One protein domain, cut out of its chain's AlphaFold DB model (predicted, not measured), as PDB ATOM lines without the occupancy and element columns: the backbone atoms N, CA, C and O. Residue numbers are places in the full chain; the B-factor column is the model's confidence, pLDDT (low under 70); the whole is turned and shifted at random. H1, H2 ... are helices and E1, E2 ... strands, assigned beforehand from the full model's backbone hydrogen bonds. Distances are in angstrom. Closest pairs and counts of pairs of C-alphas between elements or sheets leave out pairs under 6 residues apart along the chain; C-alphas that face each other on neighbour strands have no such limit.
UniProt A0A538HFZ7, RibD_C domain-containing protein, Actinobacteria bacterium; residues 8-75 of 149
ATOM      1  N   PRO A   8      27.612  13.293  13.699       75.38
ATOM      2  CA  PRO A   8      27.681  12.318  12.622       75.38
ATOM      3  C   PRO A   8      28.386  11.042  13.084       75.38
ATOM      4  O   PRO A   8      29.517  11.078  13.574       75.38
ATOM      5  N   VAL A   9      27.740   9.895  12.872       91.00
ATOM      6  CA  VAL A   9      28.410   8.591  12.877       91.00
ATOM      7  C   VAL A   9      28.424   8.015  11.463       91.00
ATOM      8  O   VAL A   9      27.615   8.391  10.614       91.00
ATOM      9  N   ARG A  10      29.339   7.079  11.211       93.88
ATOM     10  CA  ARG A  10      29.488   6.391   9.926       93.88
ATOM     11  C   ARG A  10      28.958   4.966  10.020       93.88
ATOM     12  O   ARG A  10      29.357   4.207  10.903       93.88
ATOM     13  N   GLN A  11      28.125   4.567   9.065       93.00
ATOM     14  CA  GLN A  11      27.758   3.169   8.862       93.00
ATOM     15  C   GLN A  11      28.830   2.478   8.017       93.00
ATOM     16  O   GLN A  11      29.210   2.986   6.962       93.00
ATOM     17  N   LEU A  12      29.294   1.307   8.457       93.38
ATOM     18  CA  LEU A  12      30.272   0.495   7.718       93.38
ATOM     19  C   LEU A  12      29.643  -0.724   7.026       93.38
ATOM     20  O   LEU A  12      30.152  -1.177   6.007       93.38
ATOM     21  N   PHE A  13      28.531  -1.233   7.558       91.00
ATOM     22  CA  PHE A  13      27.826  -2.427   7.089       91.00
ATOM     23  C   PHE A  13      26.304  -2.222   7.243       91.00
ATOM     24  O   PHE A  13      25.905  -1.499   8.157       91.00
ATOM     25  N   PRO A  14      25.436  -2.820   6.399       91.00
ATOM     26  CA  PRO A  14      25.744  -3.615   5.200       91.00
ATOM     27  C   PRO A  14      26.237  -2.777   4.017       91.00
ATOM     28  O   PRO A  14      26.884  -3.296   3.115       91.00
ATOM     29  N   VAL A  15      25.963  -1.474   4.041       92.44
ATOM     30  CA  VAL A  15      26.404  -0.501   3.035       92.44
ATOM     31  C   VAL A  15      27.098   0.647   3.750       92.44
ATOM     32  O   VAL A  15      26.623   1.097   4.793       92.44
ATOM     33  N   VAL A  16      28.206   1.136   3.202       95.06
ATOM     34  CA  VAL A  16      28.910   2.285   3.775       95.06
ATOM     35  C   VAL A  16      28.086   3.553   3.549       95.06
ATOM     36  O   VAL A  16      27.734   3.862   2.412       95.06
ATOM     37  N   ARG A  17      27.788   4.291   4.622       93.94
ATOM     38  CA  ARG A  17      27.102   5.593   4.572       93.94
ATOM     39  C   ARG A  17      27.747   6.549   5.573       93.94
ATOM     40  O   ARG A  17      28.000   6.148   6.708       93.94
ATOM     41  N   ASP A  18      28.022   7.777   5.149       92.06
ATOM     42  CA  ASP A  18      28.696   8.794   5.959       92.06
ATOM     43  C   ASP A  18      28.248  10.207   5.528       92.06
ATOM     44  O   ASP A  18      28.486  10.569   4.371       92.06
ATOM     45  N   PRO A  19      27.580  10.997   6.391       91.50
ATOM     46  CA  PRO A  19      27.122  10.650   7.740       91.50
ATOM     47  C   PRO A  19      25.810   9.843   7.730       91.50
ATOM     48  O   PRO A  19      25.095   9.797   6.728       91.50
ATOM     49  N   VAL A  20      25.461   9.235   8.868       92.75
ATOM     50  CA  VAL A  20      24.113   8.701   9.135       92.75
ATOM     51  C   VAL A  20      23.578   9.157  10.489       92.75
ATOM     52  O   VAL A  20      24.337   9.308  11.446       92.75
ATOM     53  N   ASP A  21      22.256   9.306  10.576       91.38
ATOM     54  CA  ASP A  21      21.532   9.359  11.845       91.38
ATOM     55  C   ASP A  21      21.257   7.922  12.328       91.38
ATOM     56  O   ASP A  21      20.553   7.174  11.637       91.38
ATOM     57  N   PRO A  22      21.760   7.494  13.501       92.56
ATOM     58  CA  PRO A  22      21.440   6.177  14.041       92.56
ATOM     59  C   PRO A  22      19.942   5.938  14.229       92.56
ATOM     60  O   PRO A  22      19.506   4.792  14.124       92.56
ATOM     61  N   ALA A  23      19.145   6.979  14.483       90.69
ATOM     62  CA  ALA A  23      17.699   6.822  14.610       90.69
ATOM     63  C   ALA A  23      17.061   6.342  13.297       90.69
ATOM     64  O   ALA A  23      16.127   5.544  13.334       90.69
ATOM     65  N   ASP A  24      17.600   6.758  12.150       91.06
ATOM     66  CA  ASP A  24      17.120   6.328  10.835       91.06
ATOM     67  C   ASP A  24      17.645   4.929  10.474       91.06
ATOM     68  O   ASP A  24      16.945   4.144   9.839       91.06
ATOM     69  N   VAL A  25      18.868   4.585  10.901       91.69
ATOM     70  CA  VAL A  25      19.460   3.249  10.685       91.69
ATOM     71  C   VAL A  25      18.735   2.170  11.487       91.69
ATOM     72  O   VAL A  25      18.593   1.054  11.003       91.69
ATOM     73  N   TYR A  26      18.309   2.490  12.709       91.06
ATOM     74  CA  TYR A  26      17.701   1.541  13.643       91.06
ATOM     75  C   TYR A  26      16.177   1.695  13.769       91.06
ATOM     76  O   TYR A  26      15.588   1.167  14.724       91.06
ATOM     77  N   ALA A  27      15.535   2.421  12.851       88.75
ATOM     78  CA  ALA A  27      14.096   2.684  12.876       88.75
ATOM     79  C   ALA A  27      13.255   1.397  12.783       88.75
ATOM     80  O   ALA A  27      12.158   1.332  13.337       88.75
ATOM     81  N   ASP A  28      13.774   0.361  12.128       83.69
ATOM     82  CA  ASP A  28      13.141  -0.941  11.968       83.69
ATOM     83  C   ASP A  28      13.541  -1.896  13.106       83.69
ATOM     84  O   ASP A  28      14.635  -2.461  13.169       83.69
ATOM     85  N   VAL A  29      12.640  -2.090  14.070       77.75
ATOM     86  CA  VAL A  29      12.756  -3.204  15.020       77.75
ATOM     87  C   VAL A  29      12.011  -4.397  14.419       77.75
ATOM     88  O   VAL A  29      10.799  -4.297  14.226       77.75
ATOM     89  N   PRO A  30      12.677  -5.536  14.147       72.62
ATOM     90  CA  PRO A  30      11.989  -6.728  13.673       72.62
ATOM     91  C   PRO A  30      10.949  -7.187  14.701       72.62
ATOM     92  O   PRO A  30      11.282  -7.460  15.857       72.62
ATOM     93  N   ILE A  31       9.692  -7.276  14.275       77.31
ATOM     94  CA  ILE A  31       8.599  -7.834  15.072       77.31
ATOM     95  C   ILE A  31       8.494  -9.320  14.723       77.31
ATOM     96  O   ILE A  31       8.375  -9.688  13.554       77.31
ATOM     97  N   ALA A  32       8.570 -10.185  15.733       75.50
ATOM     98  CA  ALA A  32       8.430 -11.624  15.547       75.50
ATOM     99  C   ALA A  32       6.962 -12.027  15.755       75.50
ATOM    100  O   ALA A  32       6.541 -12.263  16.889       75.50
ATOM    101  N   ALA A  33       6.206 -12.121  14.653       81.50
ATOM    102  CA  ALA A  33       4.779 -12.463  14.648       81.50
ATOM    103  C   ALA A  33       3.967 -11.566  15.608       81.50
ATOM    104  O   ALA A  33       3.999 -10.348  15.466       81.50
ATOM    105  N   ASP A  34       3.298 -12.156  16.604       84.31
ATOM    106  CA  ASP A  34       2.449 -11.458  17.582       84.31
ATOM    107  C   ASP A  34       3.200 -11.045  18.865       84.31
ATOM    108  O   ASP A  34       2.586 -10.737  19.890       84.31
ATOM    109  N   ARG A  35       4.542 -11.087  18.864       83.69
ATOM    110  CA  ARG A  35       5.369 -10.742  20.032       83.69
ATOM    111  C   ARG A  35       6.085  -9.405  19.845       83.69
ATOM    112  O   ARG A  35       6.527  -9.108  18.735       83.69
ATOM    113  N   PRO A  36       6.308  -8.639  20.931       87.06
ATOM    114  CA  PRO A  36       7.139  -7.443  20.868       87.06
ATOM    115  C   PRO A  36       8.534  -7.754  20.315       87.06
ATOM    116  O   PRO A  36       9.156  -8.746  20.708       87.06
ATOM    117  N   GLY A  37       9.036  -6.888  19.435       89.38
ATOM    118  CA  GLY A  37      10.426  -6.930  18.995       89.38
ATOM    119  C   GLY A  37      11.376  -6.590  20.146       89.38
ATOM    120  O   GLY A  37      11.084  -5.723  20.970       89.38
ATOM    121  N   VAL A  38      12.519  -7.274  20.217       90.06
ATOM    122  CA  VAL A  38      13.530  -7.053  21.262       90.06
ATOM    123  C   VAL A  38      14.869  -6.748  20.614       90.06
ATOM    124  O   VAL A  38      15.364  -7.520  19.795       90.06
ATOM    125  N   ARG A  39      15.479  -5.634  21.024       91.31
ATOM    126  CA  ARG A  39      16.832  -5.243  20.630       91.31
ATOM    127  C   ARG A  39      17.752  -5.278  21.842       91.31
ATOM    128  O   ARG A  39      17.417  -4.733  22.893       91.31
ATOM    129  N   LEU A  40      18.920  -5.887  21.674       92.06
ATOM    130  CA  LEU A  40      19.996  -5.863  22.657       92.06
ATOM    131  C   LEU A  40      21.026  -4.809  22.237       92.06
ATOM    132  O   LEU A  40      21.512  -4.849  21.111       92.06
ATOM    133  N   ASN A  41      21.351  -3.883  23.139       92.06
ATOM    134  CA  ASN A  41      22.449  -2.934  22.966       92.06
ATOM    135  C   ASN A  41      23.521  -3.229  24.017       92.06
ATOM    136  O   ASN A  41      23.220  -3.204  25.210       92.06
ATOM    137  N   MET A  42      24.738  -3.533  23.576       91.00
ATOM    138  CA  MET A  42      25.860  -3.925  24.427       91.00
ATOM    139  C   MET A  42      27.147  -3.303  23.899       91.00
ATOM    140  O   MET A  42      27.299  -3.105  22.696       91.00
ATOM    141  N   ILE A  43      28.086  -3.069  24.811       91.38
ATOM    142  CA  ILE A  43      29.455  -2.671  24.504       91.38
ATOM    143  C   ILE A  43      30.420  -3.708  25.074       91.38
ATOM    144  O   ILE A  43      30.187  -4.260  26.153       91.38
ATOM    145  N   ALA A  44      31.491  -3.985  24.339       92.69
ATOM    146  CA  ALA A  44      32.567  -4.862  24.770       92.69
ATOM    147  C   ALA A  44      33.912  -4.337  24.255       92.69
ATOM    148  O   ALA A  44      33.979  -3.722  23.190       92.69
ATOM    149  N   SER A  45      34.982  -4.588  25.006       91.56
ATOM    150  CA  SER A  45      36.356  -4.437  24.528       91.56
ATOM    151  C   SER A  45      36.705  -5.522  23.500       91.56
ATOM    152  O   SER A  45      35.979  -6.503  23.326       91.56
ATOM    153  N   ALA A  46      37.846  -5.366  22.824       92.38
ATOM    154  CA  ALA A  46      38.303  -6.306  21.794       92.38
ATOM    155  C   ALA A  46      38.550  -7.734  22.324       92.38
ATOM    156  O   ALA A  46      38.419  -8.697  21.572       92.38
ATOM    157  N   ASP A  47      38.880  -7.874  23.608       92.31
ATOM    158  CA  ASP A  47      39.052  -9.147  24.317       92.31
ATOM    159  C   ASP A  47      37.761  -9.650  24.998       92.31
ATOM    160  O   ASP A  47      37.772 -10.689  25.654       92.31
ATOM    161  N   GLY A  48      36.634  -8.951  24.817       90.56
ATOM    162  CA  GLY A  48      35.313  -9.384  25.277       90.56
ATOM    163  C   GLY A  48      34.917  -8.926  26.682       90.56
ATOM    164  O   GLY A  48      33.865  -9.340  27.174       90.56
ATOM    165  N   ALA A  49      35.697  -8.064  27.341       89.00
ATOM    166  CA  ALA A  49      35.288  -7.472  28.610       89.00
ATOM    167  C   ALA A  49      34.126  -6.487  28.402       89.00
ATOM    168  O   ALA A  49      34.153  -5.633  27.520       89.00
ATOM    169  N   THR A  50      33.096  -6.578  29.243       86.12
ATOM    170  CA  THR A  50      31.882  -5.742  29.138       86.12
ATOM    171  C   THR A  50      31.857  -4.581  30.133       86.12
ATOM    172  O   THR A  50      30.895  -3.817  30.180       86.12
ATOM    173  N   ALA A  51      32.883  -4.467  30.978       83.50
ATOM    174  CA  ALA A  51      32.996  -3.427  31.988       83.50
ATOM    175  C   ALA A  51      34.459  -3.174  32.369       83.50
ATOM    176  O   ALA A  51      35.263  -4.103  32.428       83.50
ATOM    177  N   VAL A  52      34.768  -1.929  32.725       79.62
ATOM    178  CA  VAL A  52      36.028  -1.533  33.368       79.62
ATOM    179  C   VAL A  52      35.681  -1.030  34.764       79.62
ATOM    180  O   VAL A  52      34.796  -0.190  34.927       79.62
ATOM    181  N   ASN A  53      36.329  -1.578  35.795       80.81
ATOM    182  CA  ASN A  53      36.009  -1.291  37.202       80.81
ATOM    183  C   ASN A  53      34.514  -1.484  37.542       80.81
ATOM    184  O   ASN A  53      33.927  -0.719  38.305       80.81
ATOM    185  N   GLY A  54      33.886  -2.498  36.939       78.50
ATOM    186  CA  GLY A  54      32.484  -2.847  37.173       78.50
ATOM    187  C   GLY A  54      31.457  -1.979  36.440       78.50
ATOM    188  O   GLY A  54      30.270  -2.253  36.590       78.50
ATOM    189  N   ARG A  55      31.877  -0.987  35.637       77.94
ATOM    190  CA  ARG A  55      30.969  -0.152  34.832       77.94
ATOM    191  C   ARG A  55      31.236  -0.254  33.339       77.94
ATOM    192  O   ARG A  55      32.393  -0.302  32.916       77.94
ATOM    193  N   SER A  56      30.180  -0.232  32.533       80.00
ATOM    194  CA  SER A  56      30.313  -0.265  31.068       80.00
ATOM    195  C   SER A  56      30.694   1.097  30.485       80.00
ATOM    196  O   SER A  56      31.322   1.157  29.433       80.00
ATOM    197  N   GLY A  57      30.366   2.197  31.175       78.31
ATOM    198  CA  GLY A  57      30.567   3.559  30.663       78.31
ATOM    199  C   GLY A  57      32.016   3.902  30.296       78.31
ATOM    200  O   GLY A  57      32.239   4.690  29.386       78.31
ATOM    201  N   ALA A  58      33.000   3.275  30.944       82.25
ATOM    202  CA  ALA A  58      34.419   3.478  30.649       82.25
ATOM    203  C   ALA A  58      34.892   2.813  29.339       82.25
ATOM    204  O   ALA A  58      35.985   3.118  28.871       82.25
ATOM    205  N   LEU A  59      34.085   1.925  28.745       85.44
ATOM    206  CA  LEU A  59      34.318   1.396  27.397       85.44
ATOM    207  C   LEU A  59      33.742   2.316  26.310       85.44
ATOM    208  O   LEU A  59      34.159   2.242  25.158       85.44
ATOM    209  N   GLY A  60      32.762   3.152  26.669       87.12
ATOM    210  CA  GLY A  60      32.017   3.995  25.742       87.12
ATOM    211  C   GLY A  60      32.749   5.284  25.374       87.12
ATOM    212  O   GLY A  60      33.595   5.792  26.106       87.12
ATOM    213  N   GLY A  61      32.373   5.844  24.227       90.38
ATOM    214  CA  GLY A  61      32.832   7.147  23.747       90.38
ATOM    215  C   GLY A  61      31.676   8.004  23.231       90.38
ATOM    216  O   GLY A  61      30.505   7.666  23.396       90.38
ATOM    217  N   ALA A  62      31.996   9.112  22.559       90.56
ATOM    218  CA  ALA A  62      30.980  10.012  22.004       90.56
ATOM    219  C   ALA A  62      30.038   9.295  21.015       90.56
ATOM    220  O   ALA A  62      28.822   9.412  21.133       90.56
ATOM    221  N   ALA A  63      30.592   8.487  20.102       90.19
ATOM    222  CA  ALA A  63      29.811   7.715  19.132       90.19
ATOM    223  C   ALA A  63      28.875   6.691  19.797       90.19
ATOM    224  O   ALA A  63      27.707   6.591  19.421       90.19
ATOM    225  N   ASP A  64      29.359   5.978  20.821       92.12
ATOM    226  CA  ASP A  64      28.547   5.039  21.606       92.12
ATOM    227  C   ASP A  64      27.362   5.755  22.261       92.12
ATOM    228  O   ASP A  64      26.221   5.308  22.149       92.12
ATOM    229  N   ARG A  65      27.596   6.936  22.848       90.44
ATOM    230  CA  ARG A  65      26.535   7.737  23.467       90.44
ATOM    231  C   ARG A  65      25.466   8.183  22.464       90.44
ATOM    232  O   ARG A  65      24.285   8.171  22.813       90.44
ATOM    233  N   ILE A  66      25.852   8.552  21.241       92.50
ATOM    234  CA  ILE A  66      24.909   8.939  20.175       92.50
ATOM    235  C   ILE A  66      24.004   7.751  19.825       92.50
ATOM    236  O   ILE A  66      22.777   7.879  19.844       92.50
ATOM    237  N   VAL A  67      24.590   6.572  19.590       93.88
ATOM    238  CA  VAL A  67      23.826   5.348  19.297       93.88
ATOM    239  C   VAL A  67      22.957   4.945  20.491       93.88
ATOM    240  O   VAL A  67      21.776   4.642  20.320       93.88
ATOM    241  N   PHE A  68      23.488   4.999  21.713       92.69
ATOM    242  CA  PHE A  68      22.756   4.684  22.939       92.69
ATOM    243  C   PHE A  68      21.501   5.552  23.106       92.69
ATOM    244  O   PHE A  68      20.432   5.027  23.429       92.69
ATOM    245  N   ILE A  69      21.597   6.862  22.858       92.56
ATOM    246  CA  ILE A  69      20.450   7.779  22.929       92.56
ATOM    247  C   ILE A  69      19.452   7.487  21.804       92.56
ATOM    248  O   ILE A  69      18.254   7.404  22.081       92.56
ATOM    249  N   ALA A  70      19.922   7.275  20.572       93.81
ATOM    250  CA  ALA A  70      19.057   6.971  19.432       93.81
ATOM    251  C   ALA A  70      18.263   5.670  19.631       93.81
ATOM    252  O   ALA A  70      17.061   5.614  19.395       93.81
ATOM    253  N   LEU A  71      18.890   4.617  20.155       94.62
ATOM    254  CA  LEU A  71      18.179   3.370  20.434       94.62
ATOM    255  C   LEU A  71      17.104   3.551  21.517       94.62
ATOM    256  O   LEU A  71      16.013   2.991  21.408       94.62
ATOM    257  N   ARG A  72      17.375   4.365  22.546       94.44
ATOM    258  CA  ARG A  72      16.398   4.674  23.606       94.44
ATOM    259  C   ARG A  72      15.285   5.606  23.125       94.44
ATOM    260  O   ARG A  72      14.174   5.507  23.637       94.44
ATOM    261  N   SER A  73      15.547   6.479  22.152       94.75
ATOM    262  CA  SER A  73      14.526   7.367  21.582       94.75
ATOM    263  C   SER A  73      13.502   6.628  20.723       94.75
ATOM    264  O   SER A  73      12.364   7.092  20.608       94.75
ATOM    265  N   LEU A  74      13.879   5.476  20.168       94.19
ATOM    266  CA  LEU A  74      13.010   4.624  19.359       94.19
ATOM    267  C   LEU A  74      12.232   3.592  20.185       94.19
ATOM    268  O   LEU A  74      11.141   3.202  19.787       94.19
ATOM    269  N   ALA A  75      12.761   3.160  21.333       94.31
ATOM    270  CA  ALA A  75      12.152   2.107  22.144       94.31
ATOM    271  C   ALA A  75      10.825   2.537  22.796       94.31
ATOM    272  O   ALA A  75      10.716   3.636  23.343       94.31
TER     273      ALA A  75
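Overview. This is residues 8 to 75 of the 149 residues of the protein "RibD_C domain-containing protein" of Actinobacteria bacterium (UniProt A0A538HFZ7). With little regular structure, the domain has one long helix, H2, with the short helix H1 packed on it and a small two-strand hairpin, E1 and E2, leading into H1. A long unnamed loop, residues 26 to 61, joins H1 to H2, and its residues 31 to 36 stick out. The printed part has 68 residues, with two strands then two helices, a mixed class with only 24 residues in named elements; it is loose, radius of gyration of the C-alphas 13.9 A, spans 39 by 31 by 21 A.

Along the chain. E1, residues 9 to 11, begins at C-alpha (28.410, 8.591, 12.877). E2 is residues 17 to 20 and H1 residues 22 to 25. H2, residues 62 to 74, is 18.9 A long and ends at C-alpha (13.010, 4.624, 19.359).

Arrangement. Hairpin E1 and E2 is antiparallel at 145 degrees; N 11 and O 17 are 2.8 A apart, within hydrogen-bond range. H1 and H2 touch, closest C-alphas Ala 23 and Ala 70, 5.0 A. E2 and H2 are apart. In H2 every O i to N i+4 pair is within hydrogen-bond range; H1 is too short for one.

Size, cuts and confidence. The farthest C-alphas, Asp 34 and Asn 53, are 40.2 A apart. The printed part has no cut; the H1 to H2 link is long. No printed residue is under 70 in pLDDT.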